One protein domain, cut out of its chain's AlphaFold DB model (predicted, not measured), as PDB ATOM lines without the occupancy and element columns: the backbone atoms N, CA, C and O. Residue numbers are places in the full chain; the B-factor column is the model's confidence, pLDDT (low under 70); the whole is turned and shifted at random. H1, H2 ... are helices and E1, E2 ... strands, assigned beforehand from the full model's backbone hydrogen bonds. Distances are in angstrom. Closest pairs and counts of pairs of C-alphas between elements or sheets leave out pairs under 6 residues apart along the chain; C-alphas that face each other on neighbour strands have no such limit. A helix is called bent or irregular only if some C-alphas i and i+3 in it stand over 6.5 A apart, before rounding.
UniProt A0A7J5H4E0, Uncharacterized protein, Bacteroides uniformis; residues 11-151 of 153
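Overview. This is residues 11 to 151 of the 153 residues of an uncharacterized protein of Bacteroides uniformis (UniProt A0A7J5H4E0). Two long helices, H1 and H5, cross as a lopsided X, meeting through residues 25 to 35 and 102 to 116, and a small hairpin of E1 and E2 packs on residues 22 to 34 of H1. The short helix H4 folds against residues 95 to 103 of H5 towards one end of the domain, while H6 packs on residues 15 to 19 of H1 towards the other, with E3 beyond it. The 141 printed residues hold six named helices and three named strands, in the order H1 H2 H3 H4 H5 E1 E2 H6 E3; E1 and E2 form an antiparallel sheet, and the class is mostly helix. The whole is loose, with a radius of gyration of the C-alphas of 18.8 A and spans of 72 by 31 by 22 A.

Arrangement. E1, residues 124 to 127, and E2, residues 132 to 135, are antiparallel neighbours at 144 degrees; N 125 and O 134 are 2.9 A apart, and N 127 and O 132 are 2.8 A apart, within hydrogen-bond range. The closest C-alphas of E2 and H1, residues 12 to 38, are those of Glu 132 and Asn 30, 5.4 A. H1 touches H5, residues 89 to 119, at a steep tilt of 50 degrees, opposite ways; Thr 28 and Phe 109 have the closest C-alphas, 5.8 A. H5 is irregular, C-alphas 111 and 114 being 7.6 A apart, with a kink of 57 degrees near residue 113. H4, residues 67 to 77, forms a helical hairpin with H5; the closest C-alphas are those of Leu 74 and Tyr 95, 6.3 A. H2, residues 47 to 55, touches H3, residues 57 to 64, with the C-alphas of Leu 53 and Glu 60 closest at 5.5 A. H2 and H5 only just touch, with 3 pairs of C-alphas within 8 A, the closest being those of Leu 54 and Gln 117, 6.4 A. H6, residues 139 to 146, touches H1; the closest C-alphas are those of Met 144 and Tyr 15, 6.4 A. H6 and E3, residues 148 to 150, meet only through their link; E3 pairs with no named strand. Every O i to N i+4 pair is within hydrogen-bond range in H1, H2 and H6, against 2 of 4 in H3, 6 of 7 in H4 and 25 of 27 in H5.

Along the chain. H1 starts at C-alpha 12, (110.495, 106.758, 155.248), and measures 38.8 A. H5 runs 43.5 A from C-alpha 89 at (141.856, 143.843, 141.785). H4 measures 15.2 A. E3 ends at C-alpha 150, (111.612, 93.696, 161.044).

Size, cuts and confidence. The two farthest C-alphas, Thr 86 and Lys 151, are 72.2 A apart. The printed part has no cut, and the link from H4 to H5, 11 residues, is long. The mean pLDDT of the printed part is 94.3, and no printed residue is under 70.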
ATOM      1  N   ASN A  11     110.824 102.805 157.510       95.44
ATOM      2  CA  ASN A  11     111.260 104.122 157.949       95.44
ATOM      3  C   ASN A  11     111.492 105.046 156.740       95.44
ATOM      4  O   ASN A  11     112.566 105.067 156.141       95.44
ATOM      5  N   VAL A  12     110.460 105.819 156.385       96.00
ATOM      6  CA  VAL A  12     110.495 106.758 155.248       96.00
ATOM      7  C   VAL A  12     111.506 107.889 155.462       96.00
ATOM      8  O   VAL A  12     112.132 108.331 154.502       96.00
ATOM      9  N   GLU A  13     111.676 108.360 156.698       96.25
ATOM     10  CA  GLU A  13     112.622 109.437 157.020       96.25
ATOM     11  C   GLU A  13     114.061 108.979 156.766       96.25
ATOM     12  O   GLU A  13     114.785 109.619 156.007       96.25
ATOM     13  N   GLN A  14     114.424 107.800 157.280       96.12
ATOM     14  CA  GLN A  14     115.731 107.194 157.028       96.12
ATOM     15  C   GLN A  14     115.968 106.940 155.534       96.12
ATOM     16  O   GLN A  14     117.056 107.214 155.038       96.12
ATOM     17  N   TYR A  15     114.960 106.459 154.801       97.31
ATOM     18  CA  TYR A  15     115.078 106.257 153.354       97.31
ATOM     19  C   TYR A  15     115.406 107.566 152.626       97.31
ATOM     20  O   TYR A  15     116.344 107.610 151.828       97.31
ATOM     21  N   ASN A  16     114.680 108.646 152.930       97.50
ATOM     22  CA  ASN A  16     114.928 109.950 152.319       97.50
ATOM     23  C   ASN A  16     116.332 110.472 152.659       97.50
ATOM     24  O   ASN A  16     117.014 111.011 151.785       97.50
ATOM     25  N   ASP A  17     116.783 110.278 153.898       97.69
ATOM     26  CA  ASP A  17     118.130 110.658 154.322       97.69
ATOM     27  C   ASP A  17     119.214 109.886 153.563       97.69
ATOM     28  O   ASP A  17     120.177 110.492 153.089       97.69
ATOM     29  N   GLU A  18     119.064 108.572 153.392       97.06
ATOM     30  CA  GLU A  18     120.025 107.748 152.650       97.06
ATOM     31  C   GLU A  18     120.053 108.083 151.150       97.06
ATOM     32  O   GLU A  18     121.131 108.174 150.559       97.06
ATOM     33  N   ILE A  19     118.901 108.376 150.534       97.31
ATOM     34  CA  ILE A  19     118.841 108.861 149.146       97.31
ATOM     35  C   ILE A  19     119.539 110.221 149.009       97.31
ATOM     36  O   ILE A  19     120.327 110.429 148.083       97.31
ATOM     37  N   ASN A  20     119.311 111.146 149.945       97.56
ATOM     38  CA  ASN A  20     119.976 112.449 149.942       97.56
ATOM     39  C   ASN A  20     121.494 112.319 150.117       97.56
ATOM     40  O   ASN A  20     122.252 113.013 149.433       97.56
ATOM     41  N   LYS A  21     121.951 111.411 150.988       97.31
ATOM     42  CA  LYS A  21     123.379 111.094 151.144       97.31
ATOM     43  C   LYS A  21     123.966 110.532 149.852       97.31
ATOM     44  O   LYS A  21     125.015 111.012 149.429       97.31
ATOM     45  N   LEU A  22     123.290 109.583 149.197       98.25
ATOM     46  CA  LEU A  22     123.728 109.020 147.915       98.25
ATOM     47  C   LEU A  22     123.865 110.101 146.838       98.25
ATOM     48  O   LEU A  22     124.918 110.215 146.212       98.25
ATOM     49  N   ASN A  23     122.842 110.938 146.670       97.88
ATOM     50  CA  ASN A  23     122.863 112.031 145.698       97.88
ATOM     51  C   ASN A  23     123.997 113.022 145.981       97.88
ATOM     52  O   ASN A  23     124.688 113.457 145.059       97.88
ATOM     53  N   LYS A  24     124.229 113.347 147.259       98.06
ATOM     54  CA  LYS A  24     125.336 114.213 147.666       98.06
ATOM     55  C   LYS A  24     126.691 113.590 147.336       98.06
ATOM     56  O   LYS A  24     127.532 114.287 146.782       98.06
ATOM     57  N   MET A  25     126.895 112.302 147.629       98.31
ATOM     58  CA  MET A  25     128.135 111.599 147.280       98.31
ATOM     59  C   MET A  25     128.402 111.656 145.777       98.31
ATOM     60  O   MET A  25     129.495 112.042 145.375       98.31
ATOM     61  N   ILE A  26     127.404 111.335 144.950       98.25
ATOM     62  CA  ILE A  26     127.552 111.339 143.488       98.25
ATOM     63  C   ILE A  26     127.874 112.735 142.975       98.25
ATOM     64  O   ILE A  26     128.818 112.890 142.205       98.25
ATOM     65  N   LYS A  27     127.149 113.756 143.442       98.25
ATOM     66  CA  LYS A  27     127.437 115.143 143.072       98.25
ATOM     67  C   LYS A  27     128.873 115.521 143.435       98.25
ATOM     68  O   LYS A  27     129.599 116.007 142.580       98.25
ATOM     69  N   THR A  28     129.299 115.259 144.670       98.50
ATOM     70  CA  THR A  28     130.655 115.584 145.129       98.50
ATOM     71  C   THR A  28     131.734 114.875 144.307       98.50
ATOM     72  O   THR A  28     132.762 115.477 144.005       98.50
ATOM     73  N   ILE A  29     131.518 113.615 143.921       98.38
ATOM     74  CA  ILE A  29     132.450 112.890 143.051       98.38
ATOM     75  C   ILE A  29     132.492 113.521 141.656       98.38
ATOM     76  O   ILE A  29     133.577 113.767 141.135       98.38
ATOM     77  N   ASN A  30     131.333 113.803 141.061       98.31
ATOM     78  CA  ASN A  30     131.259 114.343 139.704       98.31
ATOM     79  C   ASN A  30     131.839 115.760 139.630       98.31
ATOM     80  O   ASN A  30     132.559 116.063 138.683       98.31
ATOM     81  N   ASP A  31     131.628 116.589 140.656       98.25
ATOM     82  CA  ASP A  31     132.264 117.905 140.771       98.25
ATOM     83  C   ASP A  31     133.800 117.779 140.818       98.25
ATOM     84  O   ASP A  31     134.515 118.545 140.170       98.25
ATOM     85  N   LEU A  32     134.329 116.788 141.551       98.00
ATOM     86  CA  LEU A  32     135.770 116.533 141.587       98.00
ATOM     87  C   LEU A  32     136.296 116.011 140.242       98.00
ATOM     88  O   LEU A  32     137.347 116.458 139.790       98.00
ATOM     89  N   ASN A  33     135.584 115.093 139.591       97.69
ATOM     90  CA  ASN A  33     135.964 114.580 138.273       97.69
ATOM     91  C   ASN A  33     135.986 115.700 137.230       97.69
ATOM     92  O   ASN A  33     136.946 115.810 136.471       97.69
ATOM     93  N   TYR A  34     134.975 116.570 137.242       97.00
ATOM     94  CA  TYR A  34     134.936 117.758 136.398       97.00
ATOM     95  C   TYR A  34     136.146 118.661 136.650       97.00
ATOM     96  O   TYR A  34     136.798 119.096 135.703       97.00
ATOM     97  N   LEU A  35     136.523 118.864 137.917       96.38
ATOM     98  CA  LEU A  35     137.739 119.598 138.256       96.38
ATOM     99  C   LEU A  35     138.994 118.923 137.671       96.38
ATOM    100  O   LEU A  35     139.823 119.603 137.083       96.38
ATOM    101  N   PHE A  36     139.141 117.599 137.747       96.62
ATOM    102  CA  PHE A  36     140.253 116.903 137.080       96.62
ATOM    103  C   PHE A  36     140.271 117.132 135.556       96.62
ATOM    104  O   PHE A  36     141.341 117.368 134.987       96.62
ATOM    105  N   ILE A  37     139.107 117.123 134.903       95.38
ATOM    106  CA  ILE A  37     138.968 117.382 133.461       95.38
ATOM    107  C   ILE A  37     139.387 118.814 133.115       95.38
ATOM    108  O   ILE A  37     140.215 119.003 132.223       95.38
ATOM    109  N   CYS A  38     138.907 119.820 133.856       92.75
ATOM    110  CA  CYS A  38     139.314 121.222 133.684       92.75
ATOM    111  C   CYS A  38     140.833 121.414 133.796       92.75
ATOM    112  O   CYS A  38     141.399 122.308 133.172       92.75
ATOM    113  N   TRP A  39     141.494 120.543 134.556       92.62
ATOM    114  CA  TRP A  39     142.938 120.536 134.773       92.62
ATOM    115  C   TRP A  39     143.691 119.541 133.866       92.62
ATOM    116  O   TRP A  39     144.851 119.194 134.119       92.62
ATOM    117  N   GLY A  40     143.050 119.114 132.773       90.44
ATOM    118  CA  GLY A  40     143.669 118.379 131.671       90.44
ATOM    119  C   GLY A  40     143.933 116.903 131.955       90.44
ATOM    120  O   GLY A  40     144.877 116.346 131.397       90.44
ATOM    121  N   ALA A  41     143.156 116.278 132.842       91.62
ATOM    122  CA  ALA A  41     143.309 114.866 133.195       91.62
ATOM    123  C   ALA A  41     142.359 113.920 132.436       91.62
ATOM    124  O   ALA A  41     142.374 112.728 132.710       91.62
ATOM    125  N   GLU A  42     141.533 114.411 131.506       90.00
ATOM    126  CA  GLU A  42     140.446 113.634 130.879       90.00
ATOM    127  C   GLU A  42     140.898 112.277 130.301       90.00
ATOM    128  O   GLU A  42     140.274 111.242 130.554       90.00
ATOM    129  N   GLU A  43     142.028 112.256 129.589       89.56
ATOM    130  CA  GLU A  43     142.607 111.036 129.000       89.56
ATOM    131  C   GLU A  43     143.197 110.072 130.051       89.56
ATOM    132  O   GLU A  43     143.404 108.891 129.776       89.56
ATOM    133  N   GLU A  44     143.440 110.549 131.272       88.44
ATOM    134  CA  GLU A  44     144.080 109.821 132.375       88.44
ATOM    135  C   GLU A  44     143.076 109.249 133.380       88.44
ATOM    136  O   GLU A  44     143.482 108.765 134.436       88.44
ATOM    137  N   MET A  45     141.776 109.293 133.067       94.62
ATOM    138  CA  MET A  45     140.692 108.905 133.975       94.62
ATOM    139  C   MET A  45     139.939 107.620 133.545       94.62
ATOM    140  O   MET A  45     138.709 107.665 133.381       94.62
ATOM    141  N   PRO A  46     140.600 106.463 133.317       96.00
ATOM    142  CA  PRO A  46     139.911 105.171 133.234       96.00
ATOM    143  C   PRO A  46     139.401 104.733 134.620       96.00
ATOM    144  O   PRO A  46     139.629 105.404 135.631       96.00
ATOM    145  N   LYS A  47     138.702 103.601 134.708       96.25
ATOM    146  CA  LYS A  47     138.152 103.110 135.976       96.25
ATOM    147  C   LYS A  47     139.239 102.803 136.996       96.25
ATOM    148  O   LYS A  47     139.049 103.100 138.170       96.25
ATOM    149  N   GLU A  48     140.393 102.289 136.574       96.31
ATOM    150  CA  GLU A  48     141.519 102.021 137.476       96.31
ATOM    151  C   GLU A  48     142.053 103.308 138.112       96.31
ATOM    152  O   GLU A  48     142.466 103.302 139.272       96.31
ATOM    153  N   TRP A  49     142.014 104.429 137.384       96.38
ATOM    154  CA  TRP A  49     142.336 105.733 137.959       96.38
ATOM    155  C   TRP A  49     141.328 106.108 139.044       96.38
ATOM    156  O   TRP A  49     141.735 106.516 140.128       96.38
ATOM    157  N   PHE A  50     140.030 105.918 138.793       97.75
ATOM    158  CA  PHE A  50     139.002 106.236 139.780       97.75
ATOM    159  C   PHE A  50     139.141 105.358 141.033       97.75
ATOM    160  O   PHE A  50     139.082 105.843 142.161       97.75
ATOM    161  N   GLU A  51     139.419 104.069 140.858       97.56
ATOM    162  CA  GLU A  51     139.692 103.149 141.965       97.56
ATOM    163  C   GLU A  51     140.972 103.531 142.733       97.56
ATOM    164  O   GLU A  51     141.007 103.460 143.968       97.56
ATOM    165  N   SER A  52     142.003 104.023 142.036       97.38
ATOM    166  CA  SER A  52     143.194 104.615 142.662       97.38
ATOM    167  C   SER A  52     142.850 105.889 143.438       97.38
ATOM    168  O   SER A  52     143.314 106.066 144.561       97.38
ATOM    169  N   LEU A  53     141.978 106.753 142.909       97.62
ATOM    170  CA  LEU A  53     141.519 107.963 143.595       97.62
ATOM    171  C   LEU A  53     140.784 107.618 144.897       97.62
ATOM    172  O   LEU A  53     140.979 108.290 145.908       97.62
ATOM    173  N   LEU A  54     139.981 106.551 144.908       98.00
ATOM    174  CA  LEU A  54     139.302 106.109 146.123       98.00
ATOM    175  C   LEU A  54     140.264 105.504 147.151       98.00
ATOM    176  O   LEU A  54     140.057 105.681 148.348       98.00
ATOM    177  N   THR A  55     141.302 104.785 146.725       97.44
ATOM    178  CA  THR A  55     142.205 104.058 147.640       97.44
ATOM    179  C   THR A  55     143.410 104.883 148.094       97.44
ATOM    180  O   THR A  55     143.845 104.775 149.241       97.44
ATOM    181  N   LEU A  56     143.937 105.734 147.216       96.81
ATOM    182  CA  LEU A  56     145.119 106.574 147.405       96.81
ATOM    183  C   LEU A  56     144.823 108.023 146.967       96.81
ATOM    184  O   LEU A  56     145.530 108.574 146.117       96.81
ATOM    185  N   PRO A  57     143.830 108.696 147.579       95.50
ATOM    186  CA  PRO A  57     143.313 109.987 147.113       95.50
ATOM    187  C   PRO A  57     144.402 111.050 146.976       95.50
ATOM    188  O   PRO A  57     144.490 111.735 145.962       95.50
ATOM    189  N   PHE A  58     145.303 111.149 147.957       93.25
ATOM    190  CA  PHE A  58     146.402 112.115 147.919       93.25
ATOM    191  C   PHE A  58     147.367 111.878 146.755       93.25
ATOM    192  O   PHE A  58     147.934 112.836 146.231       93.25
ATOM    193  N   ALA A  59     147.586 110.619 146.366       93.25
ATOM    194  CA  ALA A  59     148.511 110.278 145.295       93.25
ATOM    195  C   ALA A  59     147.966 110.686 143.925       93.25
ATOM    196  O   ALA A  59     148.760 111.119 143.094       93.25
ATOM    197  N   GLU A  60     146.652 110.588 143.715       94.69
ATOM    198  CA  GLU A  60     146.000 111.019 142.476       94.69
ATOM    199  C   GLU A  60     145.762 112.531 142.451       94.69
ATOM    200  O   GLU A  60     146.160 113.198 141.497       94.69
ATOM    201  N   ILE A  61     145.238 113.108 143.541       94.50
ATOM    202  CA  ILE A  61     145.012 114.558 143.661       94.50
ATOM    203  C   ILE A  61     146.306 115.330 143.399       94.50
ATOM    204  O   ILE A  61     146.322 116.246 142.583       94.50
ATOM    205  N   ARG A  62     147.437 114.934 143.996       91.44
ATOM    206  CA  ARG A  62     148.700 115.672 143.820       91.44
ATOM    207  C   ARG A  62     149.280 115.623 142.399       91.44
ATOM    208  O   ARG A  62     150.218 116.370 142.137       91.44
ATOM    209  N   LYS A  63     148.822 114.728 141.513       89.50
ATOM    210  CA  LYS A  63     149.338 114.660 140.130       89.50
ATOM    211  C   LYS A  63     148.825 115.823 139.286       89.50
ATOM    212  O   LYS A  63     149.566 116.328 138.453       89.50
ATOM    213  N   ARG A  64     147.573 116.235 139.508       89.19
ATOM    214  CA  ARG A  64     146.863 117.210 138.660       89.19
ATOM    215  C   ARG A  64     146.308 118.401 139.435       89.19
ATOM    216  O   ARG A  64     146.377 119.524 138.957       89.19
ATOM    217  N   LEU A  65     145.847 118.168 140.658       93.81
ATOM    218  CA  LEU A  65     145.201 119.151 141.530       93.81
ATOM    219  C   LEU A  65     146.087 119.545 142.726       93.81
ATOM    220  O   LEU A  65     145.604 119.848 143.815       93.81
ATOM    221  N   ASN A  66     147.411 119.517 142.548       90.62
ATOM    222  CA  ASN A  66     148.352 119.966 143.574       90.62
ATOM    223  C   ASN A  66     148.193 121.477 143.822       90.62
ATOM    224  O   ASN A  66     148.400 122.244 142.882       90.62
ATOM    225  N   PRO A  67     147.951 121.933 145.067       87.50
ATOM    226  CA  PRO A  67     147.747 123.351 145.356       87.50
ATOM    227  C   PRO A  67     148.867 124.272 144.859       87.50
ATOM    228  O   PRO A  67     148.578 125.359 144.374       87.50
ATOM    229  N   MET A  68     150.136 123.850 144.920       89.31
ATOM    230  CA  MET A  68     151.254 124.669 144.424       89.31
ATOM    231  C   MET A  68     151.207 124.831 142.904       89.31
ATOM    232  O   MET A  68     151.430 125.924 142.395       89.31
ATOM    233  N   TYR A  69     150.897 123.746 142.192       89.44
ATOM    234  CA  TYR A  69     150.737 123.779 140.741       89.44
ATOM    235  C   TYR A  69     149.534 124.636 140.345       89.44
ATOM    236  O   TYR A  69     149.626 125.437 139.423       89.44
ATOM    237  N   MET A  70     148.424 124.517 141.077       92.00
ATOM    238  CA  MET A  70     147.214 125.282 140.794       92.00
ATOM    239  C   MET A  70     147.416 126.778 141.019       92.00
ATOM    240  O   MET A  70     147.070 127.579 140.157       92.00
ATOM    241  N   VAL A  71     148.043 127.149 142.140       92.06
ATOM    242  CA  VAL A  71     148.439 128.532 142.443       92.06
ATOM    243  C   VAL A  71     149.293 129.111 141.320       92.06
ATOM    244  O   VAL A  71     149.034 130.228 140.878       92.06
ATOM    245  N   ASP A  72     150.291 128.357 140.854       89.81
ATOM    246  CA  ASP A  72     151.209 128.807 139.811       89.81
ATOM    247  C   ASP A  72     150.534 128.898 138.436       89.81
ATOM    248  O   ASP A  72     150.728 129.867 137.711       89.81
ATOM    249  N   SER A  73     149.683 127.935 138.086       90.38
ATOM    250  CA  SER A  73     148.953 127.940 136.819       90.38
ATOM    251  C   SER A  73     147.926 129.075 136.760       90.38
ATOM    252  O   SER A  73     147.925 129.855 135.806       90.38
ATOM    253  N   LEU A  74     147.105 129.234 137.802       92.31
ATOM    254  CA  LEU A  74     146.051 130.249 137.836       92.31
ATOM    255  C   LEU A  74     146.616 131.665 137.869       92.31
ATOM    256  O   LEU A  74     146.046 132.553 137.239       92.31
ATOM    257  N   ARG A  75     147.749 131.904 138.549       90.50
ATOM    258  CA  ARG A  75     148.324 133.259 138.593       90.50
ATOM    259  C   ARG A  75     148.672 133.751 137.184       90.50
ATOM    260  O   ARG A  75     148.480 134.922 136.877       90.50
ATOM    261  N   HIS A  76     149.111 132.849 136.303       88.50
ATOM    262  CA  HIS A  76     149.379 133.169 134.905       88.50
ATOM    263  C   HIS A  76     148.085 133.411 134.119       88.50
ATOM    264  O   HIS A  76     147.999 134.420 133.419       88.50
ATOM    265  N   SER A  77     147.065 132.565 134.284       90.81
ATOM    266  CA  SER A  77     145.759 132.728 133.623       90.81
ATOM    267  C   SER A  77     145.069 134.050 133.975       90.81
ATOM    268  O   SER A  77     144.510 134.708 133.101       90.81
ATOM    269  N   TYR A  78     145.172 134.478 135.234       91.56
ATOM    270  CA  TYR A  78     144.565 135.715 135.728       91.56
ATOM    271  C   TYR A  78     145.513 136.917 135.726       91.56
ATOM    272  O   TYR A  78     145.141 137.989 136.192       91.56
ATOM    273  N   SER A  79     146.735 136.792 135.192       90.62
ATOM    274  CA  SER A  79     147.734 137.877 135.209       90.62
ATOM    275  C   SER A  79     148.006 138.448 136.614       90.62
ATOM    276  O   SER A  79     148.232 139.648 136.782       90.62
ATOM    277  N   VAL A  80     147.981 137.579 137.625       89.44
ATOM    278  CA  VAL A  80     148.336 137.888 139.011       89.44
ATOM    279  C   VAL A  80     149.829 137.645 139.182       89.44
ATOM    280  O   VAL A  80     150.303 136.510 139.172       89.44
ATOM    281  N   TYR A  81     150.580 138.726 139.361       86.19
ATOM    282  CA  TYR A  81     152.022 138.665 139.568       86.19
ATOM    283  C   TYR A  81     152.344 139.224 140.947       86.19
ATOM    284  O   TYR A  81     152.245 140.426 141.182       86.19
ATOM    285  N   PHE A  82     152.713 138.337 141.868       81.12
ATOM    286  CA  PHE A  82     152.968 138.690 143.267       81.12
ATOM    287  C   PHE A  82     154.194 139.593 143.452       81.12
ATOM    288  O   PHE A  82     154.365 140.168 144.523       81.12
ATOM    289  N   GLU A  83     155.045 139.727 142.431       82.81
ATOM    290  CA  GLU A  83     156.203 140.621 142.460       82.81
ATOM    291  C   GLU A  83     155.861 142.087 142.124       82.81
ATOM    292  O   GLU A  83     156.732 142.948 142.254       82.81
ATOM    293  N   TYR A  84     154.624 142.389 141.699       80.06
ATOM    294  CA  TYR A  84     154.219 143.733 141.275       80.06
ATOM    295  C   TYR A  84     152.899 144.187 141.914       80.06
ATOM    296  O   TYR A  84     151.877 143.505 141.840       80.06
ATOM    297  N   ASP A  85     152.875 145.427 142.404       78.06
ATOM    298  CA  ASP A  85     151.683 146.064 142.990       78.06
ATOM    299  C   ASP A  85     150.629 146.492 141.945       78.06
ATOM    300  O   ASP A  85     149.628 147.125 142.270       78.06
ATOM    301  N   THR A  86     150.847 146.179 140.665       82.19
ATOM    302  CA  THR A  86     149.999 146.619 139.545       82.19
ATOM    303  C   THR A  86     148.926 145.604 139.149       82.19
ATOM    304  O   THR A  86     148.244 145.808 138.145       82.19
ATOM    305  N   THR A  87     148.788 144.499 139.888       84.19
ATOM    306  CA  THR A  87     147.761 143.483 139.614       84.19
ATOM    307  C   THR A  87     146.365 144.102 139.716       84.19
ATOM    308  O   THR A  87     146.040 144.792 140.683       84.19
ATOM    309  N   ASN A  88     145.520 143.855 138.713       89.62
ATOM    310  CA  ASN A  88     144.142 144.330 138.732       89.62
ATOM    311  C   ASN A  88     143.350 143.610 139.837       89.62
ATOM    312  O   ASN A  88     143.347 142.382 139.900       89.62
ATOM    313  N   LEU A  89     142.646 144.377 140.678       90.38
ATOM    314  CA  LEU A  89     141.856 143.843 141.785       90.38
ATOM    315  C   LEU A  89     140.816 142.805 141.337       90.38
ATOM    316  O   LEU A  89     140.661 141.803 142.025       90.38
ATOM    317  N   SER A  90     140.123 143.008 140.210       93.19
ATOM    318  CA  SER A  90     139.116 142.040 139.749       93.19
ATOM    319  C   SER A  90     139.762 140.709 139.382       93.19
ATOM    320  O   SER A  90     139.303 139.667 139.825       93.19
ATOM    321  N   CYS A  91     140.895 140.746 138.676       92.56
ATOM    322  CA  CYS A  91     141.648 139.543 138.337       92.56
ATOM    323  C   CYS A  91     142.180 138.820 139.581       92.56
ATOM    324  O   CYS A  91     142.232 137.595 139.607       92.56
ATOM    325  N   TYR A  92     142.569 139.569 140.618       92.94
ATOM    326  CA  TYR A  92     142.991 138.976 141.884       92.94
ATOM    327  C   TYR A  92     141.832 138.302 142.630       92.94
ATOM    328  O   TYR A  92     142.032 137.236 143.207       92.94
ATOM    329  N   ILE A  93     140.632 138.889 142.597       94.69
ATOM    330  CA  ILE A  93     139.420 138.273 143.153       94.69
ATOM    331  C   ILE A  93     139.096 136.981 142.399       94.69
ATOM    332  O   ILE A  93     139.010 135.938 143.039       94.69
ATOM    333  N   ASP A  94     139.024 137.023 141.066       95.50
ATOM    334  CA  ASP A  94     138.703 135.845 140.246       95.50
ATOM    335  C   ASP A  94     139.713 134.702 140.478       95.50
ATOM    336  O   ASP A  94     139.337 133.543 140.650       95.50
ATOM    337  N   TYR A  95     141.005 135.040 140.579       95.06
ATOM    338  CA  TYR A  95     142.073 134.103 140.935       95.06
ATOM    339  C   TYR A  95     141.843 133.425 142.296       95.06
ATOM    340  O   TYR A  95     142.008 132.208 142.426       95.06
ATOM    341  N   LEU A  96     141.506 134.210 143.326       95.00
ATOM    342  CA  LEU A  96     141.268 133.686 144.670       95.00
ATOM    343  C   LEU A  96     139.998 132.839 144.725       95.00
ATOM    344  O   LEU A  96     140.005 131.811 145.404       95.00
ATOM    345  N   ASP A  97     138.945 133.250 144.022       96.19
ATOM    346  CA  ASP A  97     137.669 132.543 143.979       96.19
ATOM    347  C   ASP A  97     137.828 131.170 143.315       96.19
ATOM    348  O   ASP A  97     137.452 130.162 143.920       96.19
ATOM    349  N   GLU A  98     138.488 131.087 142.153       95.06
ATOM    350  CA  GLU A  98     138.712 129.804 141.473       95.06
ATOM    351  C   GLU A  98     139.593 128.857 142.303       95.06
ATOM    352  O   GLU A  98     139.284 127.669 142.446       95.06
ATOM    353  N   LEU A  99     140.661 129.377 142.922       94.75
ATOM    354  CA  LEU A  99     141.497 128.581 143.819       94.75
ATOM    355  C   LEU A  99     140.692 128.086 145.028       94.75
ATOM    356  O   LEU A  99     140.779 126.912 145.396       94.75
ATOM    357  N   SER A 100     139.910 128.969 145.648       95.81
ATOM    358  CA  SER A 100     139.050 128.647 146.786       95.81
ATOM    359  C   SER A 100     138.061 127.538 146.431       95.81
ATOM    360  O   SER A 100     137.928 126.572 147.184       95.81
ATOM    361  N   ASP A 101     137.385 127.648 145.292       95.69
ATOM    362  CA  ASP A 101     136.367 126.687 144.885       95.69
ATOM    363  C   ASP A 101     136.976 125.325 144.557       95.69
ATOM    364  O   ASP A 101     136.483 124.304 145.039       95.69
ATOM    365  N   ALA A 102     138.131 125.293 143.891       95.50
ATOM    366  CA  ALA A 102     138.866 124.052 143.690       95.50
ATOM    367  C   ALA A 102     139.278 123.377 145.012       95.50
ATOM    368  O   ALA A 102     139.156 122.155 145.154       95.50
ATOM    369  N   MET A 103     139.744 124.152 145.999       95.25
ATOM    370  CA  MET A 103     140.099 123.618 147.318       95.25
ATOM    371  C   MET A 103     138.867 123.106 148.075       95.25
ATOM    372  O   MET A 103     138.932 122.042 148.693       95.25
ATOM    373  N   LYS A 104     137.730 123.814 148.009       97.00
ATOM    374  CA  LYS A 104     136.467 123.364 148.618       97.00
ATOM    375  C   LYS A 104     136.010 122.036 148.022       97.00
ATOM    376  O   LYS A 104     135.726 121.123 148.793       97.00
ATOM    377  N   THR A 105     136.019 121.895 146.696       97.31
ATOM    378  CA  THR A 105     135.643 120.648 146.009       97.31
ATOM    379  C   THR A 105     136.499 119.471 146.476       97.31
ATOM    380  O   THR A 105     135.973 118.428 146.866       97.31
ATOM    381  N   GLN A 106     137.824 119.650 146.541       96.69
ATOM    382  CA  GLN A 106     138.729 118.620 147.066       96.69
ATOM    383  C   GLN A 106     138.426 118.279 148.533       96.69
ATOM    384  O   GLN A 106     138.374 117.107 148.907       96.69
ATOM    385  N   MET A 107     138.201 119.289 149.379       96.94
ATOM    386  CA  MET A 107     137.886 119.087 150.795       96.94
ATOM    387  C   MET A 107     136.556 118.359 151.008       96.94
ATOM    388  O   MET A 107     136.462 117.525 151.909       96.94
ATOM    389  N   GLU A 108     135.524 118.679 150.231       97.75
ATOM    390  CA  GLU A 108     134.219 118.018 150.311       97.75
ATOM    391  C   GLU A 108     134.316 116.542 149.937       97.75
ATOM    392  O   GLU A 108     133.817 115.698 150.685       97.75
ATOM    393  N   PHE A 109     135.036 116.225 148.858       98.38
ATOM    394  CA  PHE A 109     135.320 114.843 148.484       98.38
ATOM    395  C   PHE A 109     136.044 114.091 149.600       98.38
ATOM    396  O   PHE A 109     135.594 113.028 150.019       98.38
ATOM    397  N   LEU A 110     137.125 114.659 150.145       97.56
ATOM    398  CA  LEU A 110     137.905 114.005 151.199       97.56
ATOM    399  C   LEU A 110     137.094 113.770 152.481       97.56
ATOM    400  O   LEU A 110     137.302 112.763 153.155       97.56
ATOM    401  N   LYS A 111     136.157 114.666 152.819       97.81
ATOM    402  CA  LYS A 111     135.258 114.501 153.973       97.81
ATOM    403  C   LYS A 111     134.265 113.356 153.790       97.81
ATOM    404  O   LYS A 111     133.958 112.696 154.773       97.81
ATOM    405  N   LEU A 112     133.766 113.158 152.569       98.12
ATOM    406  CA  LEU A 112     132.805 112.100 152.230       98.12
ATOM    407  C   LEU A 112     133.471 110.801 151.765       98.12
ATOM    408  O   LEU A 112     132.784 109.819 151.485       98.12
ATOM    409  N   LEU A 113     134.802 110.778 151.655       98.25
ATOM    410  CA  LEU A 113     135.541 109.639 151.123       98.25
ATOM    411  C   LEU A 113     135.192 108.308 151.819       98.25
ATOM    412  O   LEU A 113     135.006 107.326 151.100       98.25
ATOM    413  N   PRO A 114     135.052 108.224 153.159       98.06
ATOM    414  CA  PRO A 114     134.698 106.965 153.811       98.06
ATOM    415  C   PRO A 114     133.326 106.423 153.391       98.06
ATOM    416  O   PRO A 114     133.167 105.211 153.234       98.06
ATOM    417  N   GLU A 115     132.322 107.284 153.216       97.62
ATOM    418  CA  GLU A 115     131.003 106.876 152.727       97.62
ATOM    419  C   GLU A 115     131.045 106.510 151.239       97.62
ATOM    420  O   GLU A 115     130.491 105.483 150.844       97.62
ATOM    421  N   ILE A 116     131.772 107.290 150.435       98.44
ATOM    422  CA  ILE A 116     131.994 107.035 149.006       98.44
ATOM    423  C   ILE A 116     132.616 105.646 148.811       98.44
ATOM    424  O   ILE A 116     132.103 104.838 148.039       98.44
ATOM    425  N   GLN A 117     133.674 105.325 149.560       98.31
ATOM    426  CA  GLN A 117     134.336 104.019 149.508       98.31
ATOM    427  C   GLN A 117     133.381 102.865 149.845       98.31
ATOM    428  O   GLN A 117     133.462 101.809 149.226       98.31
ATOM    429  N   LYS A 118     132.471 103.055 150.809       97.25
ATOM    430  CA  LYS A 118     131.477 102.035 151.190       97.25
ATOM    431  C   LYS A 118     130.387 101.843 150.133       97.25
ATOM    432  O   LYS A 118     129.877 100.733 149.992       97.25
ATOM    433  N   GLY A 119     129.998 102.915 149.443       97.38
ATOM    434  CA  GLY A 119     128.940 102.889 148.434       97.38
ATOM    435  C   GLY A 119     129.409 102.455 147.043       97.38
ATOM    436  O   GLY A 119     128.594 101.982 146.250       97.38
ATOM    437  N   TYR A 120     130.699 102.596 146.733       98.25
ATOM    438  CA  TYR A 120     131.227 102.262 145.413       98.25
ATOM    439  C   TYR A 120     131.079 100.766 145.096       98.25
ATOM    440  O   TYR A 120     131.387  99.895 145.907       98.25
ATOM    441  N   GLY A 121     130.588 100.465 143.894       97.06
ATOM    442  CA  GLY A 121     130.329  99.108 143.416       97.06
ATOM    443  C   GLY A 121     128.964  98.543 143.816       97.06
ATOM    444  O   GLY A 121     128.454  97.677 143.108       97.06
ATOM    445  N   SER A 122     128.339  99.041 144.891       97.31
ATOM    446  CA  SER A 122     126.995  98.623 145.311       97.31
ATOM    447  C   SER A 122     125.928  99.665 144.979       97.31
ATOM    448  O   SER A 122     124.959  99.346 144.292       97.31
ATOM    449  N   LEU A 123     126.105 100.909 145.427       98.25
ATOM    450  CA  LEU A 123     125.135 102.001 145.286       98.25
ATOM    451  C   LEU A 123     125.389 102.862 144.047       98.25
ATOM    452  O   LEU A 123     124.456 103.379 143.439       98.25
ATOM    453  N   PHE A 124     126.647 103.007 143.648       98.44
ATOM    454  CA  PHE A 124     127.022 103.714 142.427       98.44
ATOM    455  C   PHE A 124     128.276 103.100 141.805       98.44
ATOM    456  O   PHE A 124     129.048 102.403 142.468       98.44
ATOM    457  N   ILE A 125     128.479 103.362 140.518       98.12
ATOM    458  CA  ILE A 125     129.656 102.946 139.750       98.12
ATOM    459  C   ILE A 125     130.195 104.123 138.946       98.12
ATOM    460  O   ILE A 125     129.466 105.065 138.647       98.12
ATOM    461  N   TYR A 126     131.477 104.069 138.599       98.38
ATOM    462  CA  TYR A 126     132.100 105.034 137.704       98.38
ATOM    463  C   TYR A 126     131.871 104.626 136.247       98.38
ATOM    464  O   TYR A 126     132.104 103.473 135.879       98.38
ATOM    465  N   ASN A 127     131.398 105.569 135.437       97.00
ATOM    466  CA  ASN A 127     131.226 105.426 134.001       97.00
ATOM    467  C   ASN A 127     132.423 106.077 133.295       97.00
ATOM    468  O   ASN A 127     132.577 107.296 133.311       97.00
ATOM    469  N   GLU A 128     133.270 105.261 132.667       94.56
ATOM    470  CA  GLU A 128     134.485 105.745 132.005       94.56
ATOM    471  C   GLU A 128     134.224 106.606 130.769       94.56
ATOM    472  O   GLU A 128     135.061 107.447 130.448       94.56
ATOM    473  N   GLU A 129     133.118 106.380 130.060       93.12
ATOM    474  CA  GLU A 129     132.782 107.133 128.848       93.12
ATOM    475  C   GLU A 129     132.346 108.552 129.208       93.12
ATOM    476  O   GLU A 129     132.714 109.506 128.533       93.12
ATOM    477  N   GLN A 130     131.585 108.688 130.295       94.12
ATOM    478  CA  GLN A 130     131.081 109.975 130.771       94.12
ATOM    479  C   GLN A 130     132.001 110.654 131.786       94.12
ATOM    480  O   GLN A 130     131.796 111.823 132.084       94.12
ATOM    481  N   LYS A 131     132.995 109.938 132.325       95.31
ATOM    482  CA  LYS A 131     133.871 110.402 133.417       95.31
ATOM    483  C   LYS A 131     133.101 110.818 134.676       95.31
ATOM    484  O   LYS A 131     133.540 111.657 135.462       95.31
ATOM    485  N   GLU A 132     131.971 110.166 134.917       96.38
ATOM    486  CA  GLU A 132     131.035 110.488 135.992       96.38
ATOM    487  C   GLU A 132     130.570 109.226 136.719       96.38
ATOM    488  O   GLU A 132     130.536 108.128 136.166       96.38
ATOM    489  N   CYS A 133     130.184 109.379 137.980       97.75
ATOM    490  CA  CYS A 133     129.508 108.340 138.736       97.75
ATOM    491  C   CYS A 133     128.002 108.329 138.468       97.75
ATOM    492  O   CYS A 133     127.348 109.368 138.391       97.75
ATOM    493  N   GLN A 134     127.452 107.119 138.391       97.06
ATOM    494  CA  GLN A 134     126.036 106.852 138.162       97.06
ATOM    495  C   GLN A 134     125.496 105.896 139.227       97.06
ATOM    496  O   GLN A 134     126.186 104.964 139.649       97.06
ATOM    497  N   ILE A 135     124.243 106.106 139.634       97.44
ATOM    498  CA  ILE A 135     123.522 105.221 140.559       97.44
ATOM    499  C   ILE A 135     123.365 103.833 139.920       97.44
ATOM    500  O   ILE A 135     123.015 103.720 138.744       97.44
ATOM    501  N   THR A 136     123.601 102.763 140.683       97.38
ATOM    502  CA  THR A 136     123.341 101.402 140.192       97.38
ATOM    503  C   THR A 136     121.843 101.103 140.176       97.38
ATOM    504  O   THR A 136     121.068 101.619 140.977       97.38
ATOM    505  N   LYS A 137     121.424 100.163 139.324       95.56
ATOM    506  CA  LYS A 137     120.032  99.677 139.289       95.56
ATOM    507  C   LYS A 137     119.533  99.080 140.617       95.56
ATOM    508  O   LYS A 137     118.331  98.968 140.816       95.56
ATOM    509  N   ASP A 138     120.448  98.645 141.485       96.06
ATOM    510  CA  ASP A 138     120.146  97.970 142.750       96.06
ATOM    511  C   ASP A 138     120.183  98.920 143.956       96.06
ATOM    512  O   ASP A 138     119.737  98.541 145.039       96.06
ATOM    513  N   ALA A 139     120.689 100.147 143.791       96.69
ATOM    514  CA  ALA A 139     120.937 101.078 144.888       96.69
ATOM    515  C   ALA A 139     119.681 101.380 145.709       96.69
ATOM    516  O   ALA A 139     119.707 101.291 146.934       96.69
ATOM    517  N   GLU A 140     118.569 101.682 145.035       95.06
ATOM    518  CA  GLU A 140     117.307 101.996 145.701       95.06
ATOM    519  C   GLU A 140     116.810 100.812 146.535       95.06
ATOM    520  O   GLU A 140     116.504 100.977 147.713       95.06
ATOM    521  N   ARG A 141     116.820  99.597 145.969       96.25
ATOM    522  CA  ARG A 141     116.437  98.378 146.694       96.25
ATOM    523  C   ARG A 141     117.322  98.160 147.923       96.25
ATOM    524  O   ARG A 141     116.802  97.872 148.998       96.25
ATOM    525  N   LEU A 142     118.639  98.310 147.778       96.69
ATOM    526  CA  LEU A 142     119.594  98.141 148.879       96.69
ATOM    527  C   LEU A 142     119.373  99.163 150.001       96.69
ATOM    528  O   LEU A 142     119.506  98.816 151.172       96.69
ATOM    529  N   ILE A 143     119.021 100.404 149.661       96.50
ATOM    530  CA  ILE A 143     118.671 101.438 150.642       96.50
ATOM    531  C   ILE A 143     117.337 101.105 151.317       96.50
ATOM    532  O   ILE A 143     117.239 101.163 152.542       96.50
ATOM    533  N   MET A 144     116.322 100.697 150.549       95.00
ATOM    534  CA  MET A 144     115.028 100.296 151.103       95.00
ATOM    535  C   MET A 144     115.180  99.168 152.127       95.00
ATOM    536  O   MET A 144     114.604  99.248 153.206       95.00
ATOM    537  N   GLU A 145     115.993  98.151 151.832       93.62
ATOM    538  CA  GLU A 145     116.252  97.022 152.737       93.62
ATOM    539  C   GLU A 145     116.847  97.451 154.088       93.62
ATOM    540  O   GLU A 145     116.535  96.844 155.113       93.62
ATOM    541  N   GLN A 146     117.651  98.519 154.110       91.88
ATOM    542  CA  GLN A 146     118.234  99.087 155.333       91.88
ATOM    543  C   GLN A 146     117.227  99.887 156.170       91.88
ATOM    544  O   GLN A 146     117.468 100.131 157.351       91.88
ATOM    545  N   CYS A 147     116.109 100.292 155.566       94.38
ATOM    546  CA  CYS A 147     115.073 101.114 156.195       94.38
ATOM    547  C   CYS A 147     113.869 100.285 156.670       94.38
ATOM    548  O   CYS A 147     112.892 100.839 157.180       94.38
ATOM    549  N   ILE A 148     113.904  98.960 156.488       92.56
ATOM    550  CA  ILE A 148     112.860  98.058 156.973       92.56
ATOM    551  C   ILE A 148     113.096  97.739 158.452       92.56
ATOM    552  O   ILE A 148     114.120  97.172 158.833       92.56
ATOM    553  N   GLU A 149     112.087  98.012 159.273       88.06
ATOM    554  CA  GLU A 149     111.995  97.476 160.625       88.06
ATOM    555  C   GLU A 149     111.360  96.086 160.560       88.06
ATOM    556  O   GLU A 149     110.215  95.916 160.129       88.06
ATOM    557  N   TRP A 150     112.100  95.070 160.991       86.06
ATOM    558  CA  TRP A 150     111.612  93.696 161.044       86.06
ATOM    559  C   TRP A 150     110.911  93.428 162.377       86.06
ATOM    560  O   TRP A 150     111.251  94.024 163.399       86.06
ATOM    561  N   LYS A 151     109.914  92.538 162.383       80.69
ATOM    562  CA  LYS A 151     109.395  92.004 163.647       80.69
ATOM    563  C   LYS A 151     110.498  91.181 164.317       80.69
ATOM    564  O   LYS A 151     111.149  90.384 163.648       80.69
TER     565      LYS A 151